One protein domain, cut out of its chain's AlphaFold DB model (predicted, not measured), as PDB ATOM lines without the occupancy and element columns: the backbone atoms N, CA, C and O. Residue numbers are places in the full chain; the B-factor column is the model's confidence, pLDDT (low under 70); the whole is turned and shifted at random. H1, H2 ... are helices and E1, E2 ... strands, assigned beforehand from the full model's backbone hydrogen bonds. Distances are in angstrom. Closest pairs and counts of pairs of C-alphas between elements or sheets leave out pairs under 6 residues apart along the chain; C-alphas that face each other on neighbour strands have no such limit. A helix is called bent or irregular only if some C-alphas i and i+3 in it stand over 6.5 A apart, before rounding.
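What this domain is: This is residues 3 to 186 of the 192 residues of an uncharacterized protein of Xenorhabdus bovienii str. Intermedium (UniProt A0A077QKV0). What does the model look like? A strongly twisted sheet of seven strands curls round one helix, H3, while H1 and the long H2 cover the sheet's other face; H4 lies over the E6 end, and a small separate hairpin, E8 and E9, packs on H3 through E9. With helices on both faces of the sheet there are three layers, H1 and H2 on one face, H3 and H4 on the other. What is it made of? The printed part has 184 residues with four named helices and nine named strands, along the chain E1 H1 H2 E2 E3 E4 H3 E5 H4 E6 E7 E8 E9, and its class is mixed, helices and strands. The large sheet is mixed, in the order E1 E2 E3 E4 E5 E7 E6, and the two-stranded one is antiparallel. How large is it? It is compact, with a radius of gyration of the C-alphas of 17.0 A and spans of 48 by 36 by 33 A.

How they stand to each other: How does the large sheet begin? E1, residues 3 to 5, is an edge strand, antiparallel to E2, residues 75 to 81, with N 3 and O 78 within hydrogen-bond range at 3.1 A. E2 forms a hairpin with E3, residues 84 to 92 (N 79 and O 87, 2.9 A), and E3 forms one with E4, residues 103 to 109 (N 90 and O 106, 2.9 A). E2, E3 and E4 are a meander, each strand the antiparallel neighbour of the one before. Where are the first two helices? H1, residues 11 to 18, and H2, residues 41 to 63, are on the same face of the sheet, slantwise to the strands, at heights of 9.0 A and 7.9 A. The closest C-alphas of H1 and E3 are those of Ile 16 and Pro 85, 6.6 A apart, and those of H2 and E4 are Thr 52 and Ile 108, 6.4 A apart. H1 and H2 are close but not clearly touching, His 13 to Leu 56 at 7.0 A between C-alphas, at a shallow tilt of 23 degrees, opposite ways. What follows E4? H3, residues 117 to 130, is on the opposite face from H1 and H2, its C-alpha of Ala 124 6.7 A from that of Phe 91, the closest pair with E3; E4, H3 and E5, residues 137 to 140, are a strand-helix-strand unit, two parallel neighbour strands with a helix between and a right-handed crossover, with N 104 and O 138 at 2.9 A. H4, residues 144 to 154, is on the sheet at a height of 9.2 A and runs along the strands, at 19 degrees on the local plane to E6, residues 156 to 158; the closest C-alphas of the two, Tyr 151 and Thr 157, are 8.0 A apart. E5, H4 and E6 are a split unit, also right-handed, with E7, residues 163 to 166, between the strands, antiparallel to both (N 139 and O 164, 2.9 A; N 165 and O 157, 2.9 A). What comes last? E8, residues 174 to 177, and E9, residues 182 to 185, form a hairpin with N 175 and O 184 at 2.9 A, and the closest C-alphas of H3 and E9, Asn 126 and Gly 182, are 5.7 A apart. Every O i to N i+4 pair is within hydrogen-bond range in H1, H2 and H3, but in H4 2 of 7 are, beside 3 of 8 O i to N i+3 pairs.

Where its parts are: Where do the first and last strands lie? E1 begins at C-alpha 3, at (51.184, 10.721, -0.452), and E9 ends at C-alpha 185, at (52.965, 16.864, -17.972). Which elements are long? From first to last C-alpha H2 measures 33.2 A, beginning at (59.673, 42.584, -3.392), E3 24.5 A, E2 and H3 20.1 A each, and E4 17.2 A. Is any helix irregular? H4 is, but only just: C-alphas 149 and 152 are 6.8 A apart.

The domain as a whole: How far does it reach, and is it cut? The two C-alphas farthest apart, those of Gln 36 and Ser 179, are 52.0 A apart, and the printed part has no cut. Which links are long? The link from H1 to H2 has 22 residues and that from H2 to E2 has 11. Where is confidence low? Mean pLDDT of the printed part is 78.4, and 53 residues are under 70: residues 3 to 21, 23 to 43, 66 to 72, 95 to 99 and 142.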
ATOM      1  N   LYS A   3      51.973  11.633  -1.292       60.09
ATOM      2  CA  LYS A   3      51.184  10.721  -0.452       60.09
ATOM      3  C   LYS A   3      49.701  11.063  -0.563       60.09
ATOM      4  O   LYS A   3      49.324  12.226  -0.436       60.09
ATOM      5  N   ARG A   4      48.883  10.031  -0.773       51.28
ATOM      6  CA  ARG A   4      47.423  10.086  -0.646       51.28
ATOM      7  C   ARG A   4      47.066   9.788   0.807       51.28
ATOM      8  O   ARG A   4      47.542   8.788   1.347       51.28
ATOM      9  N   THR A   5      46.250  10.626   1.435       53.16
ATOM     10  CA  THR A   5      45.713  10.352   2.776       53.16
ATOM     11  C   THR A   5      44.190  10.424   2.742       53.16
ATOM     12  O   THR A   5      43.616  11.240   2.025       53.16
ATOM     13  N   ASN A   6      43.533   9.535   3.491       41.75
ATOM     14  CA  ASN A   6      42.069   9.489   3.597       41.75
ATOM     15  C   ASN A   6      41.536  10.362   4.749       41.75
ATOM     16  O   ASN A   6      40.332  10.458   4.944       41.75
ATOM     17  N   SER A   7      42.430  11.000   5.507       43.84
ATOM     18  CA  SER A   7      42.099  12.012   6.502       43.84
ATOM     19  C   SER A   7      43.052  13.195   6.354       43.84
ATOM     20  O   SER A   7      44.269  13.030   6.194       43.84
ATOM     21  N   PHE A   8      42.497  14.405   6.396       49.53
ATOM     22  CA  PHE A   8      43.275  15.603   6.680       49.53
ATOM     23  C   PHE A   8      43.336  15.732   8.191       49.53
ATOM     24  O   PHE A   8      42.588  16.492   8.805       49.53
ATOM     25  N   ASP A   9      44.197  14.936   8.818       52.22
ATOM     26  CA  ASP A   9      44.488  15.185  10.217       52.22
ATOM     27  C   ASP A   9      45.019  16.613  10.328       52.22
ATOM     28  O   ASP A   9      45.850  17.050   9.521       52.22
ATOM     29  N   GLY A  10      44.602  17.333  11.374       53.69
ATOM     30  CA  GLY A  10      45.171  18.639  11.734       53.69
ATOM     31  C   GLY A  10      46.708  18.638  11.777       53.69
ATOM     32  O   GLY A  10      47.327  19.700  11.748       53.69
ATOM     33  N   TYR A  11      47.322  17.451  11.767       59.12
ATOM     34  CA  TYR A  11      48.706  17.174  11.423       59.12
ATOM     35  C   TYR A  11      49.251  17.972  10.232       59.12
ATOM     36  O   TYR A  11      50.296  18.570  10.403       59.12
ATOM     37  N   ILE A  12      48.599  18.078   9.068       62.09
ATOM     38  CA  ILE A  12      49.234  18.746   7.905       62.09
ATOM     39  C   ILE A  12      49.337  20.250   8.095       62.09
ATOM     40  O   ILE A  12      50.400  20.829   7.895       62.09
ATOM     41  N   HIS A  13      48.253  20.877   8.544       63.97
ATOM     42  CA  HIS A  13      48.274  22.284   8.922       63.97
ATOM     43  C   HIS A  13      49.314  22.539  10.025       63.97
ATOM     44  O   HIS A  13      50.090  23.487   9.950       63.97
ATOM     45  N   ASN A  14      49.385  21.654  11.025       63.09
ATOM     46  CA  ASN A  14      50.366  21.750  12.104       63.09
ATOM     47  C   ASN A  14      51.804  21.522  11.621       63.09
ATOM     48  O   ASN A  14      52.705  22.177  12.130       63.09
ATOM     49  N   THR A  15      52.033  20.635  10.655       65.12
ATOM     50  CA  THR A  15      53.347  20.368  10.057       65.12
ATOM     51  C   THR A  15      53.786  21.551   9.209       65.12
ATOM     52  O   THR A  15      54.895  22.026   9.384       65.12
ATOM     53  N   ILE A  16      52.892  22.136   8.409       69.38
ATOM     54  CA  ILE A  16      53.169  23.364   7.649       69.38
ATOM     55  C   ILE A  16      53.549  24.531   8.580       69.38
ATOM     56  O   ILE A  16      54.510  25.255   8.312       69.38
ATOM     57  N   ILE A  17      52.843  24.689   9.707       66.62
ATOM     58  CA  ILE A  17      53.195  25.688  10.728       66.62
ATOM     59  C   ILE A  17      54.544  25.362  11.385       66.62
ATOM     60  O   ILE A  17      55.386  26.250  11.527       66.62
ATOM     61  N   LYS A  18      54.770  24.103  11.780       66.19
ATOM     62  CA  LYS A  18      56.017  23.650  12.425       66.19
ATOM     63  C   LYS A  18      57.233  23.777  11.512       66.19
ATOM     64  O   LYS A  18      58.298  24.147  12.001       66.19
ATOM     65  N   ASP A  19      57.049  23.569  10.215       64.50
ATOM     66  CA  ASP A  19      58.070  23.716   9.175       64.50
ATOM     67  C   ASP A  19      58.263  25.174   8.747       64.50
ATOM     68  O   ASP A  19      58.982  25.467   7.794       64.50
ATOM     69  N   ARG A  20      57.674  26.112   9.501       66.75
ATOM     70  CA  ARG A  20      58.015  27.534   9.473       66.75
ATOM     71  C   ARG A  20      57.785  28.210   8.124       66.75
ATOM     72  O   ARG A  20      58.414  29.233   7.861       66.75
ATOM     73  N   TRP A  21      56.819  27.741   7.327       69.38
ATOM     74  CA  TRP A  21      56.419  28.395   6.064       69.38
ATOM     75  C   TRP A  21      56.185  29.909   6.226       69.38
ATOM     76  O   TRP A  21      56.333  30.676   5.276       69.38
ATOM     77  N   PHE A  22      55.820  30.334   7.439       70.50
ATOM     78  CA  PHE A  22      55.393  31.688   7.770       70.50
ATOM     79  C   PHE A  22      56.196  32.355   8.893       70.50
ATOM     80  O   PHE A  22      55.824  33.441   9.331       70.50
ATOM     81  N   SER A  23      57.275  31.741   9.394       67.00
ATOM     82  CA  SER A  23      57.927  32.199  10.637       67.00
ATOM     83  C   SER A  23      58.527  33.606  10.568       67.00
ATOM     84  O   SER A  23      58.853  34.184  11.598       67.00
ATOM     85  N   HIS A  24      58.723  34.138   9.364       63.28
ATOM     86  CA  HIS A  24      59.282  35.466   9.104       63.28
ATOM     87  C   HIS A  24      58.221  36.573   8.979       63.28
ATOM     88  O   HIS A  24      58.600  37.719   8.751       63.28
ATOM     89  N   ILE A  25      56.924  36.260   9.083       60.34
ATOM     90  CA  ILE A  25      55.836  37.240   8.936       60.34
ATOM     91  C   ILE A  25      55.296  37.629  10.301       60.34
ATOM     92  O   ILE A  25      54.713  36.815  11.017       60.34
ATOM     93  N   GLU A  26      55.441  38.907  10.635       55.84
ATOM     94  CA  GLU A  26      54.765  39.494  11.784       55.84
ATOM     95  C   GLU A  26      53.259  39.577  11.496       55.84
ATOM     96  O   GLU A  26      52.836  40.262  10.568       55.84
ATOM     97  N   ASN A  27      52.450  38.892  12.312       61.53
ATOM     98  CA  ASN A  27      50.984  38.968  12.300       61.53
ATOM     99  C   ASN A  27      50.316  38.518  10.979       61.53
ATOM    100  O   ASN A  27      49.633  39.296  10.314       61.53
ATOM    101  N   ILE A  28      50.474  37.234  10.632       63.19
ATOM    102  CA  ILE A  28      49.928  36.624   9.403       63.19
ATOM    103  C   ILE A  28      48.391  36.667   9.270       63.19
ATOM    104  O   ILE A  28      47.850  36.433   8.187       63.19
ATOM    105  N   ASP A  29      47.684  36.982  10.355       61.41
ATOM    106  CA  ASP A  29      46.223  37.080  10.383       61.41
ATOM    107  C   ASP A  29      45.713  38.503  10.072       61.41
ATOM    108  O   ASP A  29      44.526  38.696   9.808       61.41
ATOM    109  N   ASN A  30      46.586  39.520  10.054       60.03
ATOM    110  CA  ASN A  30      46.195  40.923   9.889       60.03
ATOM    111  C   ASN A  30      46.443  41.445   8.463       60.03
ATOM    112  O   ASN A  30      47.463  42.064   8.162       60.03
ATOM    113  N   GLN A  31      45.455  41.251   7.585       57.19
ATOM    114  CA  GLN A  31      45.514  41.638   6.167       57.19
ATOM    115  C   GLN A  31      45.361  43.151   5.889       57.19
ATOM    116  O   GLN A  31      45.482  43.577   4.739       57.19
ATOM    117  N   ASN A  32      45.118  43.990   6.902       52.50
ATOM    118  CA  ASN A  32      44.640  45.371   6.716       52.50
ATOM    119  C   ASN A  32      45.675  46.391   6.192       52.50
ATOM    120  O   ASN A  32      45.396  47.589   6.199       52.50
ATOM    121  N   LYS A  33      46.860  45.976   5.719       49.59
ATOM    122  CA  LYS A  33      47.887  46.914   5.218       49.59
ATOM    123  C   LYS A  33      48.387  46.708   3.786       49.59
ATOM    124  O   LYS A  33      49.248  47.475   3.364       49.59
ATOM    125  N   THR A  34      47.839  45.788   2.993       49.66
ATOM    126  CA  THR A  34      48.560  45.343   1.778       49.66
ATOM    127  C   THR A  34      47.767  45.450   0.473       49.66
ATOM    128  O   THR A  34      47.858  44.567  -0.372       49.66
ATOM    129  N   ILE A  35      47.005  46.531   0.268       49.62
ATOM    130  CA  ILE A  35      46.398  46.830  -1.053       49.62
ATOM    131  C   ILE A  35      46.922  48.142  -1.668       49.62
ATOM    132  O   ILE A  35      46.897  48.306  -2.886       49.62
ATOM    133  N   GLN A  36      47.540  49.042  -0.896       45.59
ATOM    134  CA  GLN A  36      48.125  50.266  -1.455       45.59
ATOM    135  C   GLN A  36      49.654  50.146  -1.595       45.59
ATOM    136  O   GLN A  36      50.381  50.257  -0.613       45.59
ATOM    137  N   LYS A  37      50.121  50.028  -2.850       45.75
ATOM    138  CA  LYS A  37      51.522  50.106  -3.343       45.75
ATOM    139  C   LYS A  37      52.323  48.795  -3.378       45.75
ATOM    140  O   LYS A  37      53.351  48.648  -2.724       45.75
ATOM    141  N   ILE A  38      51.954  47.892  -4.284       53.72
ATOM    142  CA  ILE A  38      52.836  46.795  -4.710       53.72
ATOM    143  C   ILE A  38      53.925  47.362  -5.641       53.72
ATOM    144  O   ILE A  38      53.747  47.454  -6.853       53.72
ATOM    145  N   ARG A  39      55.054  47.792  -5.067       52.38
ATOM    146  CA  ARG A  39      56.318  48.034  -5.799       52.38
ATOM    147  C   ARG A  39      57.544  47.401  -5.134       52.38
ATOM    148  O   ARG A  39      58.604  47.359  -5.748       52.38
ATOM    149  N   GLU A  40      57.411  46.851  -3.926       62.19
ATOM    150  CA  GLU A  40      58.531  46.267  -3.184       62.19
ATOM    151  C   GLU A  40      58.432  44.738  -3.116       62.19
ATOM    152  O   GLU A  40      57.388  44.170  -2.789       62.19
ATOM    153  N   ARG A  41      59.550  44.055  -3.391       61.44
ATOM    154  CA  ARG A  41      59.673  42.584  -3.392       61.44
ATOM    155  C   ARG A  41      59.232  41.939  -2.070       61.44
ATOM    156  O   ARG A  41      58.730  40.819  -2.085       61.44
ATOM    157  N   LYS A  42      59.386  42.656  -0.951       64.81
ATOM    158  CA  LYS A  42      58.952  42.225   0.386       64.81
ATOM    159  C   LYS A  42      57.423  42.124   0.490       64.81
ATOM    160  O   LYS A  42      56.919  41.093   0.908       64.81
ATOM    161  N   LEU A  43      56.691  43.116  -0.022       69.62
ATOM    162  CA  LEU A  43      55.220  43.122  -0.017       69.62
ATOM    163  C   LEU A  43      54.628  41.984  -0.865       69.62
ATOM    164  O   LEU A  43      53.630  41.379  -0.483       69.62
ATOM    165  N   LEU A  44      55.263  41.652  -1.997       72.06
ATOM    166  CA  LEU A  44      54.858  40.514  -2.833       72.06
ATOM    167  C   LEU A  44      55.042  39.173  -2.119       72.06
ATOM    168  O   LEU A  44      54.206  38.280  -2.247       72.06
ATOM    169  N   TRP A  45      56.146  39.021  -1.390       77.44
ATOM    170  CA  TRP A  45      56.419  37.824  -0.605       77.44
ATOM    171  C   TRP A  45      55.413  37.654   0.535       77.44
ATOM    172  O   TRP A  45      54.832  36.576   0.685       77.44
ATOM    173  N   ASP A  46      55.141  38.731   1.269       77.31
ATOM    174  CA  ASP A  46      54.164  38.727   2.355       77.31
ATOM    175  C   ASP A  46      52.766  38.396   1.822       77.31
ATOM    176  O   ASP A  46      52.083  37.544   2.388       77.31
ATOM    177  N   MET A  47      52.368  38.977   0.686       76.06
ATOM    178  CA  MET A  47      51.088  38.683   0.035       76.06
ATOM    179  C   MET A  47      50.959  37.208  -0.373       76.06
ATOM    180  O   MET A  47      49.919  36.595  -0.115       76.06
ATOM    181  N   ARG A  48      52.011  36.602  -0.942       79.00
ATOM    182  CA  ARG A  48      52.016  35.163  -1.271       79.00
ATOM    183  C   ARG A  48      51.792  34.318  -0.029       79.00
ATOM    184  O   ARG A  48      50.920  33.460  -0.025       79.00
ATOM    185  N   CYS A  49      52.534  34.597   1.035       82.62
ATOM    186  CA  CYS A  49      52.420  33.842   2.274       82.62
ATOM    187  C   CYS A  49      51.040  34.001   2.934       82.62
ATOM    188  O   CYS A  49      50.461  33.004   3.358       82.62
ATOM    189  N   HIS A  50      50.477  35.215   2.963       79.75
ATOM    190  CA  HIS A  50      49.115  35.449   3.462       79.75
ATOM    191  C   HIS A  50      48.075  34.697   2.629       79.75
ATOM    192  O   HIS A  50      47.152  34.100   3.183       79.75
ATOM    193  N   THR A  51      48.224  34.698   1.302       82.12
ATOM    194  CA  THR A  51      47.325  33.976   0.393       82.12
ATOM    195  C   THR A  51      47.394  32.475   0.649       82.12
ATOM    196  O   THR A  51      46.354  31.850   0.860       82.12
ATOM    197  N   THR A  52      48.602  31.912   0.733       85.56
ATOM    198  CA  THR A  52      48.822  30.504   1.074       85.56
ATOM    199  C   THR A  52      48.206  30.155   2.431       85.56
ATOM    200  O   THR A  52      47.457  29.185   2.516       85.56
ATOM    201  N   ASN A  53      48.448  30.949   3.481       84.19
ATOM    202  CA  ASN A  53      47.883  30.703   4.812       84.19
ATOM    203  C   ASN A  53      46.348  30.752   4.799       84.19
ATOM    204  O   ASN A  53      45.688  29.854   5.317       84.19
ATOM    205  N   ARG A  54      45.758  31.744   4.121       84.56
ATOM    206  CA  ARG A  54      44.301  31.851   3.958       84.56
ATOM    207  C   ARG A  54      43.719  30.625   3.255       84.56
ATOM    208  O   ARG A  54      42.674  30.134   3.677       84.56
ATOM    209  N   MET A  55      44.369  30.130   2.202       86.06
ATOM    210  CA  MET A  55      43.924  28.915   1.511       86.06
ATOM    211  C   MET A  55      44.053  27.680   2.408       86.06
ATOM    212  O   MET A  55      43.126  26.878   2.444       86.06
ATOM    213  N   LEU A  56      45.131  27.557   3.189       85.50
ATOM    214  CA  LEU A  56      45.306  26.463   4.152       85.50
ATOM    215  C   LEU A  56      44.246  26.481   5.251       85.50
ATOM    216  O   LEU A  56      43.726  25.427   5.608       85.50
ATOM    217  N   LEU A  57      43.898  27.661   5.768       85.19
ATOM    218  CA  LEU A  57      42.832  27.816   6.754       85.19
ATOM    219  C   LEU A  57      41.477  27.436   6.161       85.19
ATOM    220  O   LEU A  57      40.771  26.630   6.757       85.19
ATOM    221  N   LYS A  58      41.131  27.954   4.973       86.06
ATOM    222  CA  LYS A  58      39.890  27.582   4.269       86.06
ATOM    223  C   LYS A  58      39.802  26.075   4.049       86.06
ATOM    224  O   LYS A  58      38.784  25.472   4.366       86.06
ATOM    225  N   MET A  59      40.891  25.481   3.574       85.06
ATOM    226  CA  MET A  59      41.005  24.045   3.381       85.06
ATOM    227  C   MET A  59      40.806  23.286   4.700       85.06
ATOM    228  O   MET A  59      39.980  22.387   4.766       85.06
ATOM    229  N   LYS A  60      41.482  23.688   5.781       84.06
ATOM    230  CA  LYS A  60      41.311  23.088   7.112       84.06
ATOM    231  C   LYS A  60      39.863  23.163   7.600       84.06
ATOM    232  O   LYS A  60      39.349  22.162   8.089       84.06
ATOM    233  N   TYR A  61      39.220  24.329   7.486       84.69
ATOM    234  CA  TYR A  61      37.820  24.502   7.878       84.69
ATOM    235  C   TYR A  61      36.917  23.566   7.089       84.69
ATOM    236  O   TYR A  61      36.153  22.832   7.703       84.69
ATOM    237  N   LYS A  62      37.082  23.525   5.763       82.81
ATOM    238  CA  LYS A  62      36.301  22.662   4.875       82.81
ATOM    239  C   LYS A  62      36.383  21.197   5.291       82.81
ATOM    240  O   LYS A  62      35.367  20.544   5.464       82.81
ATOM    241  N   LEU A  63      37.597  20.715   5.540       78.12
ATOM    242  CA  LEU A  63      37.861  19.320   5.905       78.12
ATOM    243  C   LEU A  63      37.402  18.979   7.331       78.12
ATOM    244  O   LEU A  63      37.312  17.804   7.671       78.12
ATOM    245  N   SER A  64      37.119  19.993   8.152       79.44
ATOM    246  CA  SER A  64      36.564  19.844   9.500       79.44
ATOM    247  C   SER A  64      35.031  19.934   9.523       79.44
ATOM    248  O   SER A  64      34.442  19.814  10.597       79.44
ATOM    249  N   GLU A  65      34.368  20.186   8.385       79.19
ATOM    250  CA  GLU A  65      32.907  20.273   8.322       79.19
ATOM    251  C   GLU A  65      32.282  18.882   8.544       79.19
ATOM    252  O   GLU A  65      32.555  17.957   7.778       79.19
ATOM    253  N   PRO A  66      31.398  18.710   9.547       61.41
ATOM    254  CA  PRO A  66      30.833  17.403   9.902       61.41
ATOM    255  C   PRO A  66      29.908  16.810   8.827       61.41
ATOM    256  O   PRO A  66      29.650  15.613   8.845       61.41
ATOM    257  N   ASN A  67      29.438  17.636   7.886       58.28
ATOM    258  CA  ASN A  67      28.581  17.232   6.768       58.28
ATOM    259  C   ASN A  67      29.348  17.145   5.441       58.28
ATOM    260  O   ASN A  67      28.732  17.159   4.375       58.28
ATOM    261  N   MET A  68      30.684  17.131   5.474       60.41
ATOM    262  CA  MET A  68      31.457  16.906   4.263       60.41
ATOM    263  C   MET A  68      31.289  15.437   3.868       60.41
ATOM    264  O   MET A  68      31.938  14.550   4.418       60.41
ATOM    265  N   GLU A  69      30.362  15.186   2.949       56.00
ATOM    266  CA  GLU A  69      30.135  13.872   2.360       56.00
ATOM    267  C   GLU A  69      31.372  13.531   1.517       56.00
ATOM    268  O   GLU A  69      31.506  13.924   0.356       56.00
ATOM    269  N   TYR A  70      32.360  12.895   2.152       59.16
ATOM    270  CA  TYR A  70      33.473  12.275   1.449       59.16
ATOM    271  C   TYR A  70      32.920  11.073   0.703       59.16
ATOM    272  O   TYR A  70      32.935   9.949   1.197       59.16
ATOM    273  N   ASP A  71      32.424  11.327  -0.497       63.50
ATOM    274  CA  ASP A  71      32.317  10.270  -1.479       63.50
ATOM    275  C   ASP A  71      33.731   9.740  -1.806       63.50
ATOM    276  O   ASP A  71      34.727  10.468  -1.718       63.50
ATOM    277  N   GLU A  72      33.838   8.465  -2.182       65.50
ATOM    278  CA  GLU A  72      35.099   7.771  -2.488       65.50
ATOM    279  C   GLU A  72      35.903   8.452  -3.613       65.50
ATOM    280  O   GLU A  72      37.099   8.186  -3.815       65.50
ATOM    281  N   THR A  73      35.245   9.344  -4.356       72.69
ATOM    282  CA  THR A  73      35.829  10.131  -5.434       72.69
ATOM    283  C   THR A  73      36.511  11.420  -4.974       72.69
ATOM    284  O   THR A  73      37.291  11.994  -5.738       72.69
ATOM    285  N   CYS A  74      36.321  11.843  -3.723       80.75
ATOM    286  CA  CYS A  74      37.117  12.899  -3.105       80.75
ATOM    287  C   CYS A  74      38.514  12.374  -2.744       80.75
ATOM    288  O   CYS A  74      38.689  11.272  -2.217       80.75
ATOM    289  N   ALA A  75      39.543  13.168  -3.022       83.88
ATOM    290  CA  ALA A  75      40.916  12.806  -2.709       83.88
ATOM    291  C   ALA A  75      41.705  14.007  -2.208       83.88
ATOM    292  O   ALA A  75      41.600  15.122  -2.717       83.88
ATOM    293  N   TYR A  76      42.544  13.741  -1.216       84.38
ATOM    294  CA  TYR A  76      43.478  14.707  -0.690       84.38
ATOM    295  C   TYR A  76      44.912  14.257  -0.976       84.38
ATOM    296  O   TYR A  76      45.281  13.096  -0.753       84.38
ATOM    297  N   PHE A  77      45.715  15.194  -1.474       85.81
ATOM    298  CA  PHE A  77      47.099  14.948  -1.849       85.81
ATOM    299  C   PHE A  77      48.030  15.931  -1.155       85.81
ATOM    300  O   PHE A  77      47.772  17.137  -1.127       85.81
ATOM    301  N   THR A  78      49.157  15.420  -0.668       84.62
ATOM    302  CA  THR A  78      50.264  16.243  -0.175       84.62
ATOM    303  C   THR A  78      51.534  15.913  -0.932       84.62
ATOM    304  O   THR A  78      51.921  14.747  -1.071       84.62
ATOM    305  N   LEU A  79      52.208  16.963  -1.388       86.50
ATOM    306  CA  LEU A  79      53.510  16.899  -2.027       86.50
ATOM    307  C   LEU A  79      54.596  17.205  -1.002       86.50
ATOM    308  O   LEU A  79      54.546  18.247  -0.355       86.50
ATOM    309  N   TYR A  80      55.588  16.320  -0.899       83.69
ATOM    310  CA  TYR A  80      56.737  16.479  -0.009       83.69
ATOM    311  C   TYR A  80      58.058  16.553  -0.780       83.69
ATOM    312  O   TYR A  80      58.259  15.796  -1.739       83.69
ATOM    313  N   ILE A  81      58.983  17.380  -0.291       83.12
ATOM    314  CA  ILE A  81      60.427  17.223  -0.512       83.12
ATOM    315  C   ILE A  81      60.992  16.656   0.787       83.12
ATOM    316  O   ILE A  81      60.856  17.268   1.844       83.12
ATOM    317  N   ASP A  82      61.558  15.454   0.711       83.81
ATOM    318  CA  ASP A  82      61.933  14.645   1.872       83.81
ATOM    319  C   ASP A  82      60.777  14.503   2.879       83.81
ATOM    320  O   ASP A  82      59.776  13.846   2.581       83.81
ATOM    321  N   ILE A  83      60.902  15.125   4.054       78.69
ATOM    322  CA  ILE A  83      59.891  15.121   5.120       78.69
ATOM    323  C   ILE A  83      59.037  16.394   5.158       78.69
ATOM    324  O   ILE A  83      58.027  16.418   5.858       78.69
ATOM    325  N   ALA A  84      59.410  17.433   4.407       78.75
ATOM    326  CA  ALA A  84      58.746  18.729   4.440       78.75
ATOM    327  C   ALA A  84      57.613  18.780   3.400       78.75
ATOM    328  O   ALA A  84      57.867  18.529   2.214       78.75
ATOM    329  N   PRO A  85      56.363  19.095   3.790       83.56
ATOM    330  CA  PRO A  85      55.308  19.350   2.831       83.56
ATOM    331  C   PRO A  85      55.657  20.630   2.073       83.56
ATOM    332  O   PRO A  85      56.114  21.615   2.652       83.56
ATOM    333  N   ILE A  86      55.427  20.612   0.767       87.69
ATOM    334  CA  ILE A  86      55.645  21.738  -0.144       87.69
ATOM    335  C   ILE A  86      54.414  22.052  -0.997       87.69
ATOM    336  O   ILE A  86      54.398  23.039  -1.729       87.69
ATOM    337  N   GLY A  87      53.369  21.232  -0.899       89.12
ATOM    338  CA  GLY A  87      52.092  21.506  -1.530       89.12
ATOM    339  C   GLY A  87      50.989  20.582  -1.040       89.12
ATOM    340  O   GLY A  87      51.248  19.502  -0.514       89.12
ATOM    341  N   ALA A  88      49.756  21.029  -1.208       89.94
ATOM    342  CA  ALA A  88      48.541  20.340  -0.827       89.94
ATOM    343  C   ALA A  88      47.470  20.583  -1.892       89.94
ATOM    344  O   ALA A  88      47.394  21.672  -2.466       89.94
ATOM    345  N   MET A  89      46.636  19.580  -2.143       91.00
ATOM    346  CA  MET A  89      45.546  19.681  -3.102       91.00
ATOM    347  C   MET A  89      44.301  18.959  -2.595       91.00
ATOM    348  O   MET A  89      44.404  17.847  -2.072       91.00
ATOM    349  N   LEU A  90      43.140  19.588  -2.780       90.06
ATOM    350  CA  LEU A  90      41.838  18.943  -2.633       90.06
ATOM    351  C   LEU A  90      41.250  18.682  -4.013       90.06
ATOM    352  O   LEU A  90      41.008  19.617  -4.776       90.06
ATOM    353  N   PHE A  91      41.016  17.412  -4.299       90.75
ATOM    354  CA  PHE A  91      40.342  16.931  -5.490       90.75
ATOM    355  C   PHE A  91      38.944  16.450  -5.115       90.75
ATOM    356  O   PHE A  91      38.779  15.686  -4.160       90.75
ATOM    357  N   LYS A  92      37.952  16.854  -5.900       88.88
ATOM    358  CA  LYS A  92      36.558  16.468  -5.747       88.88
ATOM    359  C   LYS A  92      36.075  15.804  -7.029       88.88
ATOM    360  O   LYS A  92      35.924  16.459  -8.057       88.88
ATOM    361  N   GLY A  93      35.846  14.498  -6.971       84.56
ATOM    362  CA  GLY A  93      35.081  13.820  -8.008       84.56
ATOM    363  C   GLY A  93      33.587  14.084  -7.849       84.56
ATOM    364  O   GLY A  93      33.122  14.537  -6.803       84.56
ATOM    365  N   TYR A  94      32.838  13.815  -8.912       77.94
ATOM    366  CA  TYR A  94      31.383  13.812  -8.873       77.94
ATOM    367  C   TYR A  94      30.900  12.448  -9.351       77.94
ATOM    368  O   TYR A  94      31.194  12.046 -10.477       77.94
ATOM    369  N   THR A  95      30.150  11.744  -8.510       59.06
ATOM    370  CA  THR A  95      29.392  10.552  -8.894       59.06
ATOM    371  C   THR A  95      27.957  10.974  -9.182       59.06
ATOM    372  O   THR A  95      27.138  11.107  -8.275       59.06
ATOM    373  N   GLY A  96      27.645  11.252 -10.442       55.91
ATOM    374  CA  GLY A  96      26.295  11.610 -10.862       55.91
ATOM    375  C   GLY A  96      26.095  11.403 -12.358       55.91
ATOM    376  O   GLY A  96      27.058  11.343 -13.117       55.91
ATOM    377  N   GLU A  97      24.836  11.294 -12.782       51.81
ATOM    378  CA  GLU A  97      24.458  11.093 -14.191       51.81
ATOM    379  C   GLU A  97      24.724  12.329 -15.074       51.81
ATOM    380  O   GLU A  97      24.694  12.240 -16.301       51.81
ATOM    381  N   SER A  98      25.010  13.489 -14.471       55.69
ATOM    382  CA  SER A  98      25.431  14.680 -15.205       55.69
ATOM    383  C   SER A  98      26.943  14.666 -15.439       55.69
ATOM    384  O   SER A  98      27.737  14.398 -14.539       55.69
ATOM    385  N   ILE A  99      27.352  14.969 -16.675       56.16
ATOM    386  CA  ILE A  99      28.756  15.058 -17.097       56.16
ATOM    387  C   ILE A  99      29.399  16.273 -16.405       56.16
ATOM    388  O   ILE A  99      29.479  17.360 -16.974       56.16
ATOM    389  N   ALA A 100      29.831  16.102 -15.159       73.31
ATOM    390  CA  ALA A 100      30.624  17.073 -14.423       73.31
ATOM    391  C   ALA A 100      32.081  16.601 -14.401       73.31
ATOM    392  O   ALA A 100      32.376  15.475 -14.002       73.31
ATOM    393  N   TYR A 101      33.008  17.448 -14.853       88.19
ATOM    394  CA  TYR A 101      34.428  17.159 -14.672       88.19
ATOM    395  C   TYR A 101      34.792  17.260 -13.188       88.19
ATOM    396  O   TYR A 101      34.317  18.186 -12.526       88.19
ATOM    397  N   PRO A 102      35.652  16.363 -12.677       90.75
ATOM    398  CA  PRO A 102      36.202  16.489 -11.338       90.75
ATOM    399  C   PRO A 102      36.862  17.849 -11.129       90.75
ATOM    400  O   PRO A 102      37.490  18.393 -12.040       90.75
ATOM    401  N   GLU A 103      36.731  18.391  -9.926       91.56
ATOM    402  CA  GLU A 103      37.203  19.722  -9.569       91.56
ATOM    403  C   GLU A 103      38.453  19.661  -8.683       91.56
ATOM    404  O   GLU A 103      38.538  18.881  -7.734       91.56
ATOM    405  N   VAL A 104      39.421  20.528  -8.968       92.19
ATOM    406  CA  VAL A 104      40.482  20.886  -8.022       92.19
ATOM    407  C   VAL A 104      40.004  22.104  -7.232       92.19
ATOM    408  O   VAL A 104      40.052  23.227  -7.725       92.19
ATOM    409  N   GLU A 105      39.512  21.883  -6.014       87.69
ATOM    410  CA  GLU A 105      38.926  22.943  -5.174       87.69
ATOM    411  C   GLU A 105      40.013  23.776  -4.478       87.69
ATOM    412  O   GLU A 105      39.920  24.998  -4.372       87.69
ATOM    413  N   PHE A 106      41.086  23.115  -4.036       88.25
ATOM    414  CA  PHE A 106      42.256  23.774  -3.463       88.25
ATOM    415  C   PHE A 106      43.519  23.275  -4.146       88.25
ATOM    416  O   PHE A 106      43.747  22.070  -4.217       88.25
ATOM    417  N   LEU A 107      44.372  24.206  -4.569       89.81
ATOM    418  CA  LEU A 107      45.739  23.950  -5.004       89.81
ATOM    419  C   LEU A 107      46.656  24.917  -4.263       89.81
ATOM    420  O   LEU A 107      46.645  26.121  -4.509       89.81
ATOM    421  N   ILE A 108      47.418  24.389  -3.315       88.38
ATOM    422  CA  ILE A 108      48.228  25.180  -2.395       88.38
ATOM    423  C   ILE A 108      49.669  24.723  -2.537       88.38
ATOM    424  O   ILE A 108      49.971  23.549  -2.351       88.38
ATOM    425  N   THR A 109      50.575  25.647  -2.819       89.25
ATOM    426  CA  THR A 109      52.013  25.372  -2.863       89.25
ATOM    427  C   THR A 109      52.756  26.258  -1.878       89.25
ATOM    428  O   THR A 109      52.301  27.351  -1.529       89.25
ATOM    429  N   HIS A 110      53.923  25.796  -1.441       86.62
ATOM    430  CA  HIS A 110      54.830  26.584  -0.623       86.62
ATOM    431  C   HIS A 110      55.173  27.901  -1.348       86.62
ATOM    432  O   HIS A 110      55.585  27.861  -2.510       86.62
ATOM    433  N   PRO A 111      55.066  29.074  -0.692       83.81
ATOM    434  CA  PRO A 111      55.185  30.379  -1.356       83.81
ATOM    435  C   PRO A 111      56.575  30.636  -1.969       83.81
ATOM    436  O   PRO A 111      56.719  31.442  -2.891       83.81
ATOM    437  N   GLY A 112      57.598  29.939  -1.462       82.56
ATOM    438  CA  GLY A 112      58.981  29.976  -1.948       82.56
ATOM    439  C   GLY A 112      59.345  28.970  -3.034       82.56
ATOM    440  O   GLY A 112      60.423  29.097  -3.604       82.56
ATOM    441  N   ILE A 113      58.489  27.988  -3.335       83.50
ATOM    442  CA  ILE A 113      58.797  26.948  -4.324       83.50
ATOM    443  C   ILE A 113      57.980  27.213  -5.580       83.50
ATOM    444  O   ILE A 113      56.752  27.198  -5.566       83.50
ATOM    445  N   GLN A 114      58.680  27.457  -6.681       81.31
ATOM    446  CA  GLN A 114      58.062  27.678  -7.982       81.31
ATOM    447  C   GLN A 114      57.948  26.366  -8.746       81.31
ATOM    448  O   GLN A 114      58.697  25.425  -8.492       81.31
ATOM    449  N   ASN A 115      57.015  26.319  -9.697       77.81
ATOM    450  CA  ASN A 115      56.868  25.207 -10.632       77.81
ATOM    451  C   ASN A 115      56.711  23.839  -9.947       77.81
ATOM    452  O   ASN A 115      57.144  22.845 -10.495       77.81
ATOM    453  N   CYS A 116      56.117  23.748  -8.755       85.38
ATOM    454  CA  CYS A 116      55.800  22.448  -8.140       85.38
ATOM    455  C   CYS A 116      54.324  22.057  -8.302       85.38
ATOM    456  O   CYS A 116      53.968  20.893  -8.135       85.38
ATOM    457  N   ALA A 117      53.472  23.014  -8.683       87.62
ATOM    458  CA  ALA A 117      52.037  22.815  -8.856       87.62
ATOM    459  C   ALA A 117      51.692  21.767  -9.931       87.62
ATOM    460  O   ALA A 117      50.702  21.057  -9.778       87.62
ATOM    461  N   TYR A 118      52.517  21.619 -10.976       88.69
ATOM    462  CA  TYR A 118      52.261  20.635 -12.034       88.69
ATOM    463  C   TYR A 118      52.306  19.190 -11.522       88.69
ATOM    464  O   TYR A 118      51.610  18.348 -12.070       88.69
ATOM    465  N   LEU A 119      53.070  18.897 -10.460       91.06
ATOM    466  CA  LEU A 119      53.142  17.552  -9.874       91.06
ATOM    467  C   LEU A 119      51.818  17.165  -9.209       91.06
ATOM    468  O   LEU A 119      51.353  16.039  -9.350       91.06
ATOM    469  N   LEU A 120      51.196  18.113  -8.502       92.81
ATOM    470  CA  LEU A 120      49.856  17.926  -7.944       92.81
ATOM    471  C   LEU A 120      48.815  17.837  -9.063       92.81
ATOM    472  O   LEU A 120      47.933  16.989  -9.013       92.81
ATOM    473  N   MET A 121      48.951  18.666 -10.100       93.81
ATOM    474  CA  MET A 121      48.034  18.643 -11.238       93.81
ATOM    475  C   MET A 121      48.108  17.330 -12.028       93.81
ATOM    476  O   MET A 121      47.074  16.798 -12.417       93.81
ATOM    477  N   GLU A 122      49.303  16.774 -12.233       94.00
ATOM    478  CA  GLU A 122      49.489  15.470 -12.876       94.00
ATOM    479  C   GLU A 122      48.770  14.363 -12.102       94.00
ATOM    480  O   GLU A 122      48.069  13.545 -12.701       94.00
ATOM    481  N   GLU A 123      48.847  14.387 -10.770       92.75
ATOM    482  CA  GLU A 123      48.089  13.455  -9.939       92.75
ATOM    483  C   GLU A 123      46.573  13.658 -10.078       92.75
ATOM    484  O   GLU A 123      45.842  12.679 -10.220       92.75
ATOM    485  N   ALA A 124      46.079  14.902 -10.091       94.00
ATOM    486  CA  ALA A 124      44.654  15.179 -10.299       94.00
ATOM    487  C   ALA A 124      44.163  14.653 -11.654       94.00
ATOM    488  O   ALA A 124      43.111  14.016 -11.726       94.00
ATOM    489  N   VAL A 125      44.931  14.881 -12.723       94.81
ATOM    490  CA  VAL A 125      44.609  14.399 -14.071       94.81
ATOM    491  C   VAL A 125      44.556  12.871 -14.079       94.81
ATOM    492  O   VAL A 125      43.598  12.282 -14.576       94.81
ATOM    493  N   ASN A 126      45.538  12.206 -13.476       93.44
ATOM    494  CA  ASN A 126      45.558  10.747 -13.414       93.44
ATOM    495  C   ASN A 126      44.440  10.182 -12.542       93.44
ATOM    496  O   ASN A 126      43.821   9.183 -12.910       93.44
ATOM    497  N   LYS A 127      44.100  10.851 -11.441       91.25
ATOM    498  CA  LYS A 127      42.954  10.478 -10.615       91.25
ATOM    499  C   LYS A 127      41.640  10.622 -11.383       91.25
ATOM    500  O   LYS A 127      40.822   9.710 -11.336       91.25
ATOM    501  N   SER A 128      41.470  11.712 -12.130       92.00
ATOM    502  CA  SER A 128      40.333  11.926 -13.032       92.00
ATOM    503  C   SER A 128      40.239  10.830 -14.102       92.00
ATOM    504  O   SER A 128      39.161  10.294 -14.358       92.00
ATOM    505  N   TYR A 129      41.367  10.417 -14.683       91.69
ATOM    506  CA  TYR A 129      41.407   9.298 -15.626       91.69
ATOM    507  C   TYR A 129      40.965   7.974 -14.981       91.69
ATOM    508  O   TYR A 129      40.134   7.268 -15.550       91.69
ATOM    509  N   GLN A 130      41.451   7.671 -13.772       89.19
ATOM    510  CA  GLN A 130      41.103   6.450 -13.032       89.19
ATOM    511  C   GLN A 130      39.610   6.339 -12.705       89.19
ATOM    512  O   GLN A 130      39.088   5.230 -12.653       89.19
ATOM    513  N   ILE A 131      38.925   7.466 -12.492       86.94
ATOM    514  CA  ILE A 131      37.477   7.494 -12.222       86.94
ATOM    515  C   ILE A 131      36.628   7.644 -13.497       86.94
ATOM    516  O   ILE A 131      35.437   7.916 -13.415       86.94
ATOM    517  N   GLY A 132      37.224   7.461 -14.683       88.69
ATOM    518  CA  GLY A 132      36.506   7.424 -15.962       88.69
ATOM    519  C   GLY A 132      36.298   8.781 -16.639       88.69
ATOM    520  O   GLY A 132      35.673   8.846 -17.694       88.69
ATOM    521  N   CYS A 133      36.864   9.868 -16.110       89.50
ATOM    522  CA  CYS A 133      36.687  11.223 -16.645       89.50
ATOM    523  C   CYS A 133      37.745  11.619 -17.694       89.50
ATOM    524  O   CYS A 133      37.913  12.802 -17.994       89.50
ATOM    525  N   LEU A 134      38.465  10.644 -18.264       91.06
ATOM    526  CA  LEU A 134      39.482  10.822 -19.317       91.06
ATOM    527  C   LEU A 134      40.621  11.799 -18.967       91.06
ATOM    528  O   LEU A 134      41.339  12.255 -19.857       91.06
ATOM    529  N   GLY A 135      40.806  12.092 -17.679       92.69
ATOM    530  CA  GLY A 135      41.777  13.065 -17.181       92.69
ATOM    531  C   GLY A 135      41.303  14.518 -17.225       92.69
ATOM    532  O   GLY A 135      42.078  15.417 -16.914       92.69
ATOM    533  N   ASN A 136      40.047  14.770 -17.596       94.00
ATOM    534  CA  ASN A 136      39.501  16.121 -17.641       94.00
ATOM    535  C   ASN A 136      39.334  16.687 -16.230       94.00
ATOM    536  O   ASN A 136      38.929  15.967 -15.317       94.00
ATOM    537  N   LEU A 137      39.610  17.978 -16.063       94.19
ATOM    538  CA  LEU A 137      39.483  18.670 -14.784       94.19
ATOM    539  C   LEU A 137      38.776  20.008 -14.945       94.19
ATOM    540  O   LEU A 137      38.867  20.662 -15.985       94.19
ATOM    541  N   LYS A 138      38.143  20.430 -13.860       93.44
ATOM    542  CA  LYS A 138      37.703  21.794 -13.607       93.44
ATOM    543  C   LYS A 138      38.586  22.410 -12.519       93.44
ATOM    544  O   LYS A 138      38.973  21.735 -11.567       93.44
ATOM    545  N   LEU A 139      38.888  23.694 -12.651       90.75
ATOM    546  CA  LEU A 139      39.591  24.476 -11.641       90.75
ATOM    547  C   LEU A 139      38.877  25.813 -11.456       90.75
ATOM    548  O   LEU A 139      38.730  26.574 -12.411       90.75
ATOM    549  N   SER A 140      38.478  26.109 -10.225       84.06
ATOM    550  CA  SER A 140      37.979  27.431  -9.854       84.06
ATOM    551  C   SER A 140      39.167  28.340  -9.527       84.06
ATOM    552  O   SER A 140      39.969  28.029  -8.644       84.06
ATOM    553  N   ILE A 141      39.316  29.454 -10.247       76.19
ATOM    554  CA  ILE A 141      40.405  30.412 -10.018       76.19
ATOM    555  C   ILE A 141      39.923  31.608  -9.206       76.19
ATOM    556  O   ILE A 141      38.837  32.134  -9.422       76.19
ATOM    557  N   ALA A 142      40.755  32.032  -8.256       63.59
ATOM    558  CA  ALA A 142      40.490  33.216  -7.444       63.59
ATOM    559  C   ALA A 142      41.051  34.507  -8.066       63.59
ATOM    560  O   ALA A 142      40.556  35.580  -7.754       63.59
ATOM    561  N   GLU A 143      42.080  34.395  -8.912       74.94
ATOM    562  CA  GLU A 143      42.840  35.529  -9.452       74.94
ATOM    563  C   GLU A 143      43.072  35.294 -10.956       74.94
ATOM    564  O   GLU A 143      43.786  34.358 -11.342       74.94
ATOM    565  N   GLU A 144      42.451  36.112 -11.807       76.06
ATOM    566  CA  GLU A 144      42.497  35.984 -13.273       76.06
ATOM    567  C   GLU A 144      43.924  36.168 -13.817       76.06
ATOM    568  O   GLU A 144      44.337  35.504 -14.767       76.06
ATOM    569  N   GLU A 145      44.746  36.978 -13.148       77.38
ATOM    570  CA  GLU A 145      46.128  37.268 -13.534       77.38
ATOM    571  C   GLU A 145      47.048  36.037 -13.493       77.38
ATOM    572  O   GLU A 145      48.155  36.065 -14.047       77.38
ATOM    573  N   LEU A 146      46.621  34.956 -12.829       77.62
ATOM    574  CA  LEU A 146      47.338  33.683 -12.802       77.62
ATOM    575  C   LEU A 146      47.081  32.831 -14.046       77.62
ATOM    576  O   LEU A 146      47.889  31.943 -14.329       77.62
ATOM    577  N   TYR A 147      46.010  33.095 -14.797       85.00
ATOM    578  CA  TYR A 147      45.627  32.299 -15.959       85.00
ATOM    579  C   TYR A 147      46.766  32.201 -16.976       85.00
ATOM    580  O   TYR A 147      47.300  31.114 -17.188       85.00
ATOM    581  N   GLU A 148      47.214  33.330 -17.523       84.88
ATOM    582  CA  GLU A 148      48.238  33.354 -18.577       84.88
ATOM    583  C   GLU A 148      49.605  32.835 -18.109       84.88
ATOM    584  O   GLU A 148      50.379  32.283 -18.886       84.88
ATOM    585  N   LYS A 149      49.925  33.007 -16.822       81.31
ATOM    586  CA  LYS A 149      51.267  32.715 -16.290       81.31
ATOM    587  C   LYS A 149      51.421  31.297 -15.759       81.31
ATOM    588  O   LYS A 149      52.540  30.797 -15.705       81.31
ATOM    589  N   VAL A 150      50.330  30.689 -15.302       83.38
ATOM    590  CA  VAL A 150      50.364  29.416 -14.575       83.38
ATOM    591  C   VAL A 150      49.486  28.384 -15.259       83.38
ATOM    592  O   VAL A 150      49.968  27.306 -15.591       83.38
ATOM    593  N   TYR A 151      48.212  28.702 -15.489       88.94
ATOM    594  CA  TYR A 151      47.229  27.695 -15.885       88.94
ATOM    595  C   TYR A 151      47.182  27.455 -17.398       88.94
ATOM    596  O   TYR A 151      47.148  26.303 -17.828       88.94
ATOM    597  N   SER A 152      47.258  28.506 -18.213       90.81
ATOM    598  CA  SER A 152      47.315  28.404 -19.677       90.81
ATOM    599  C   SER A 152      48.522  27.568 -20.154       90.81
ATOM    600  O   SER A 152      48.317  26.616 -20.910       90.81
ATOM    601  N   PRO A 153      49.755  27.755 -19.624       90.44
ATOM    602  CA  PRO A 153      50.885  26.863 -19.918       90.44
ATOM    603  C   PRO A 153      50.674  25.403 -19.492       90.44
ATOM    604  O   PRO A 153      51.293  24.499 -20.051       90.44
ATOM    605  N   MET A 154      49.798  25.156 -18.513       90.94
ATOM    606  CA  MET A 154      49.385  23.808 -18.117       90.94
ATOM    607  C   MET A 154      48.290  23.223 -19.023       90.94
ATOM    608  O   MET A 154      47.842  22.107 -18.790       90.94
ATOM    609  N   GLY A 155      47.850  23.939 -20.058       93.12
ATOM    610  CA  GLY A 155      46.822  23.486 -20.993       93.12
ATOM    611  C   GLY A 155      45.387  23.758 -20.546       93.12
ATOM    612  O   GLY A 155      44.468  23.217 -21.160       93.12
ATOM    613  N   PHE A 156      45.180  24.553 -19.493       93.12
ATOM    614  CA  PHE A 156      43.841  24.999 -19.118       93.12
ATOM    615  C   PHE A 156      43.312  26.033 -20.109       93.12
ATOM    616  O   PHE A 156      44.041  26.907 -20.571       93.12
ATOM    617  N   THR A 157      42.010  25.972 -20.357       93.25
ATOM    618  CA  THR A 157      41.258  26.958 -21.133       93.25
ATOM    619  C   THR A 157      40.170  27.571 -20.269       93.25
ATOM    620  O   THR A 157      39.541  26.864 -19.475       93.25
ATOM    621  N   GLN A 158      39.917  28.864 -20.436       91.19
ATOM    622  CA  GLN A 158      38.833  29.549 -19.736       91.19
ATOM    623  C   GLN A 158      37.462  29.015 -20.181       91.19
ATOM    624  O   GLN A 158      37.204  28.858 -21.375       91.19
ATOM    625  N   TRP A 159      36.597  28.700 -19.214       87.56
ATOM    626  CA  TRP A 159      35.228  28.220 -19.445       87.56
ATOM    627  C   TRP A 159      34.192  29.265 -19.030       87.56
ATOM    628  O   TRP A 159      33.284  29.580 -19.796       87.56
ATOM    629  N   THR A 160      34.369  29.852 -17.846       85.75
ATOM    630  CA  THR A 160      33.653  31.054 -17.395       85.75
ATOM    631  C   THR A 160      34.652  32.075 -16.851       85.75
ATOM    632  O   THR A 160      35.858  31.831 -16.862       85.75
ATOM    633  N   CYS A 161      34.175  33.220 -16.355       79.12
ATOM    634  CA  CYS A 161      35.043  34.232 -15.744       79.12
ATOM    635  C   CYS A 161      35.907  33.681 -14.598       79.12
ATOM    636  O   CYS A 161      37.040  34.121 -14.441       79.12
ATOM    637  N   ASN A 162      35.416  32.682 -13.855       83.56
ATOM    638  CA  ASN A 162      36.082  32.165 -12.655       83.56
ATOM    639  C   ASN A 162      36.432  30.673 -12.746       83.56
ATOM    640  O   ASN A 162      36.918  30.093 -11.776       83.56
ATOM    641  N   GLU A 163      36.171  30.033 -13.885       88.62
ATOM    642  CA  GLU A 163      36.355  28.594 -14.047       88.62
ATOM    643  C   GLU A 163      37.217  28.292 -15.262       88.62
ATOM    644  O   GLU A 163      36.983  28.785 -16.371       88.62
ATOM    645  N   LEU A 164      38.185  27.413 -15.045       92.62
ATOM    646  CA  LEU A 164      39.047  26.859 -16.066       92.62
ATOM    647  C   LEU A 164      38.747  25.376 -16.246       92.62
ATOM    648  O   LEU A 164      38.421  24.663 -15.295       92.62
ATOM    649  N   ILE A 165      38.918  24.903 -17.473       94.12
ATOM    650  CA  ILE A 165      38.805  23.493 -17.823       94.12
ATOM    651  C   ILE A 165      40.118  23.017 -18.420       94.12
ATOM    652  O   ILE A 165      40.704  23.687 -19.268       94.12
ATOM    653  N   LEU A 166      40.545  21.830 -18.009       94.81
ATOM    654  CA  LEU A 166      41.640  21.100 -18.624       94.81
ATOM    655  C   LEU A 166      41.094  19.856 -19.320       94.81
ATOM    656  O   LEU A 166      40.391  19.050 -18.711       94.81
ATOM    657  N   ARG A 167      41.462  19.690 -20.591       95.19
ATOM    658  CA  ARG A 167      41.244  18.469 -21.374       95.19
ATOM    659  C   ARG A 167      42.595  17.986 -21.894       95.19
ATOM    660  O   ARG A 167      43.035  18.451 -22.945       95.19
ATOM    661  N   PRO A 168      43.292  17.096 -21.168       94.75
ATOM    662  CA  PRO A 168      44.680  16.762 -21.481       94.75
ATOM    663  C   PRO A 168      44.826  16.093 -22.856       94.75
ATOM    664  O   PRO A 168      45.804  16.339 -23.549       94.75
ATOM    665  N   SER A 169      43.822  15.341 -23.318       93.50
ATOM    666  CA  SER A 169      43.796  14.755 -24.669       93.50
ATOM    667  C   SER A 169      43.725  15.782 -25.808       93.50
ATOM    668  O   SER A 169      43.977  15.432 -26.958       93.50
ATOM    669  N   GLN A 170      43.382  17.036 -25.504       94.06
ATOM    670  CA  GLN A 170      43.285  18.146 -26.458       94.06
ATOM    671  C   GLN A 170      44.425  19.162 -26.286       94.06
ATOM    672  O   GLN A 170      44.397  20.225 -26.901       94.06
ATOM    673  N   SER A 171      45.420  18.863 -25.444       92.31
ATOM    674  CA  SER A 171      46.503  19.783 -25.109       92.31
ATOM    675  C   SER A 171      47.872  19.155 -25.352       92.31
ATOM    676  O   SER A 171      48.193  18.102 -24.813       92.31
ATOM    677  N   ASN A 172      48.736  19.863 -26.083       91.44
ATOM    678  CA  ASN A 172      50.131  19.455 -26.305       91.44
ATOM    679  C   ASN A 172      50.994  19.519 -25.029       91.44
ATOM    680  O   ASN A 172      52.135  19.046 -25.018       91.44
ATOM    681  N   ALA A 173      50.465  20.120 -23.959       92.00
ATOM    682  CA  ALA A 173      51.117  20.181 -22.659       92.00
ATOM    683  C   ALA A 173      51.070  18.835 -21.914       92.00
ATOM    684  O   ALA A 173      51.757  18.681 -20.905       92.00
ATOM    685  N   TRP A 174      50.301  17.860 -22.408       94.56
ATOM    686  CA  TRP A 174      50.109  16.561 -21.776       94.56
ATOM    687  C   TRP A 174      50.409  15.422 -22.745       94.56
ATOM    688  O   TRP A 174      50.049  15.458 -23.918       94.56
ATOM    689  N   LEU A 175      51.061  14.383 -22.234       94.25
ATOM    690  CA  LEU A 175      51.339  13.150 -22.962       94.25
ATOM    691  C   LEU A 175      50.632  11.999 -22.266       94.25
ATOM    692  O   LEU A 175      50.851  11.764 -21.080       94.25
ATOM    693  N   PHE A 176      49.807  11.263 -23.002       93.81
ATOM    694  CA  PHE A 176      49.213  10.034 -22.497       93.81
ATOM    695  C   PHE A 176      50.138   8.846 -22.770       93.81
ATOM    696  O   PHE A 176      50.564   8.622 -23.903       93.81
ATOM    697  N   SER A 177      50.425   8.057 -21.738       88.94
ATOM    698  CA  SER A 177      51.186   6.819 -21.842       88.94
ATOM    699  C   SER A 177      50.518   5.738 -21.000       88.94
ATOM    700  O   SER A 177      50.630   5.707 -19.773       88.94
ATOM    701  N   SER A 178      49.848   4.805 -21.676       79.88
ATOM    702  CA  SER A 178      49.245   3.637 -21.027       79.88
ATOM    703  C   SER A 178      50.288   2.776 -20.309       79.88
ATOM    704  O   SER A 178      50.021   2.274 -19.222       79.88
ATOM    705  N   SER A 179      51.507   2.672 -20.853       81.44
ATOM    706  CA  SER A 179      52.628   1.958 -20.227       81.44
ATOM    707  C   SER A 179      53.149   2.618 -18.946       81.44
ATOM    708  O   SER A 179      53.764   1.944 -18.123       81.44
ATOM    709  N   HIS A 180      52.901   3.916 -18.753       74.88
ATOM    710  CA  HIS A 180      53.246   4.656 -17.536       74.88
ATOM    711  C   HIS A 180      52.041   4.956 -16.638       74.88
ATOM    712  O   HIS A 180      52.190   5.680 -15.655       74.88
ATOM    713  N   GLY A 181      50.878   4.372 -16.940       79.12
ATOM    714  CA  GLY A 181      49.702   4.425 -16.078       79.12
ATOM    715  C   GLY A 181      48.874   5.708 -16.172       79.12
ATOM    716  O   GLY A 181      48.072   5.947 -15.273       79.12
ATOM    717  N   GLY A 182      49.030   6.518 -17.227       91.06
ATOM    718  CA  GLY A 182      48.184   7.695 -17.434       91.06
ATOM    719  C   GLY A 182      48.854   8.845 -18.181       91.06
ATOM    720  O   GLY A 182      49.697   8.647 -19.057       91.06
ATOM    721  N   TYR A 183      48.438  10.060 -17.852       94.75
ATOM    722  CA  TYR A 183      48.979  11.303 -18.378       94.75
ATOM    723  C   TYR A 183      50.230  11.747 -17.621       94.75
ATOM    724  O   TYR A 183      50.358  11.555 -16.411       94.75
ATOM    725  N   ARG A 184      51.129  12.407 -18.349       93.25
ATOM    726  CA  ARG A 184      52.261  13.153 -17.808       93.25
ATOM    727  C   ARG A 184      52.302  14.558 -18.366       93.25
ATOM    728  O   ARG A 184      51.984  14.773 -19.539       93.25
ATOM    729  N   PHE A 185      52.732  15.500 -17.541       91.69
ATOM    730  CA  PHE A 185      52.965  16.864 -17.972       91.69
ATOM    731  C   PHE A 185      54.234  16.926 -18.834       91.69
ATOM    732  O   PHE A 185      55.322  16.557 -18.399       91.69
ATOM    733  N   ASN A 186      54.090  17.382 -20.076       87.19
ATOM    734  CA  ASN A 186      55.170  17.470 -21.063       87.19
ATOM    735  C   ASN A 186      56.088  18.677 -20.825       87.19
ATOM    736  O   ASN A 186      57.177  18.729 -21.382       87.19
TER     737      ASN A 186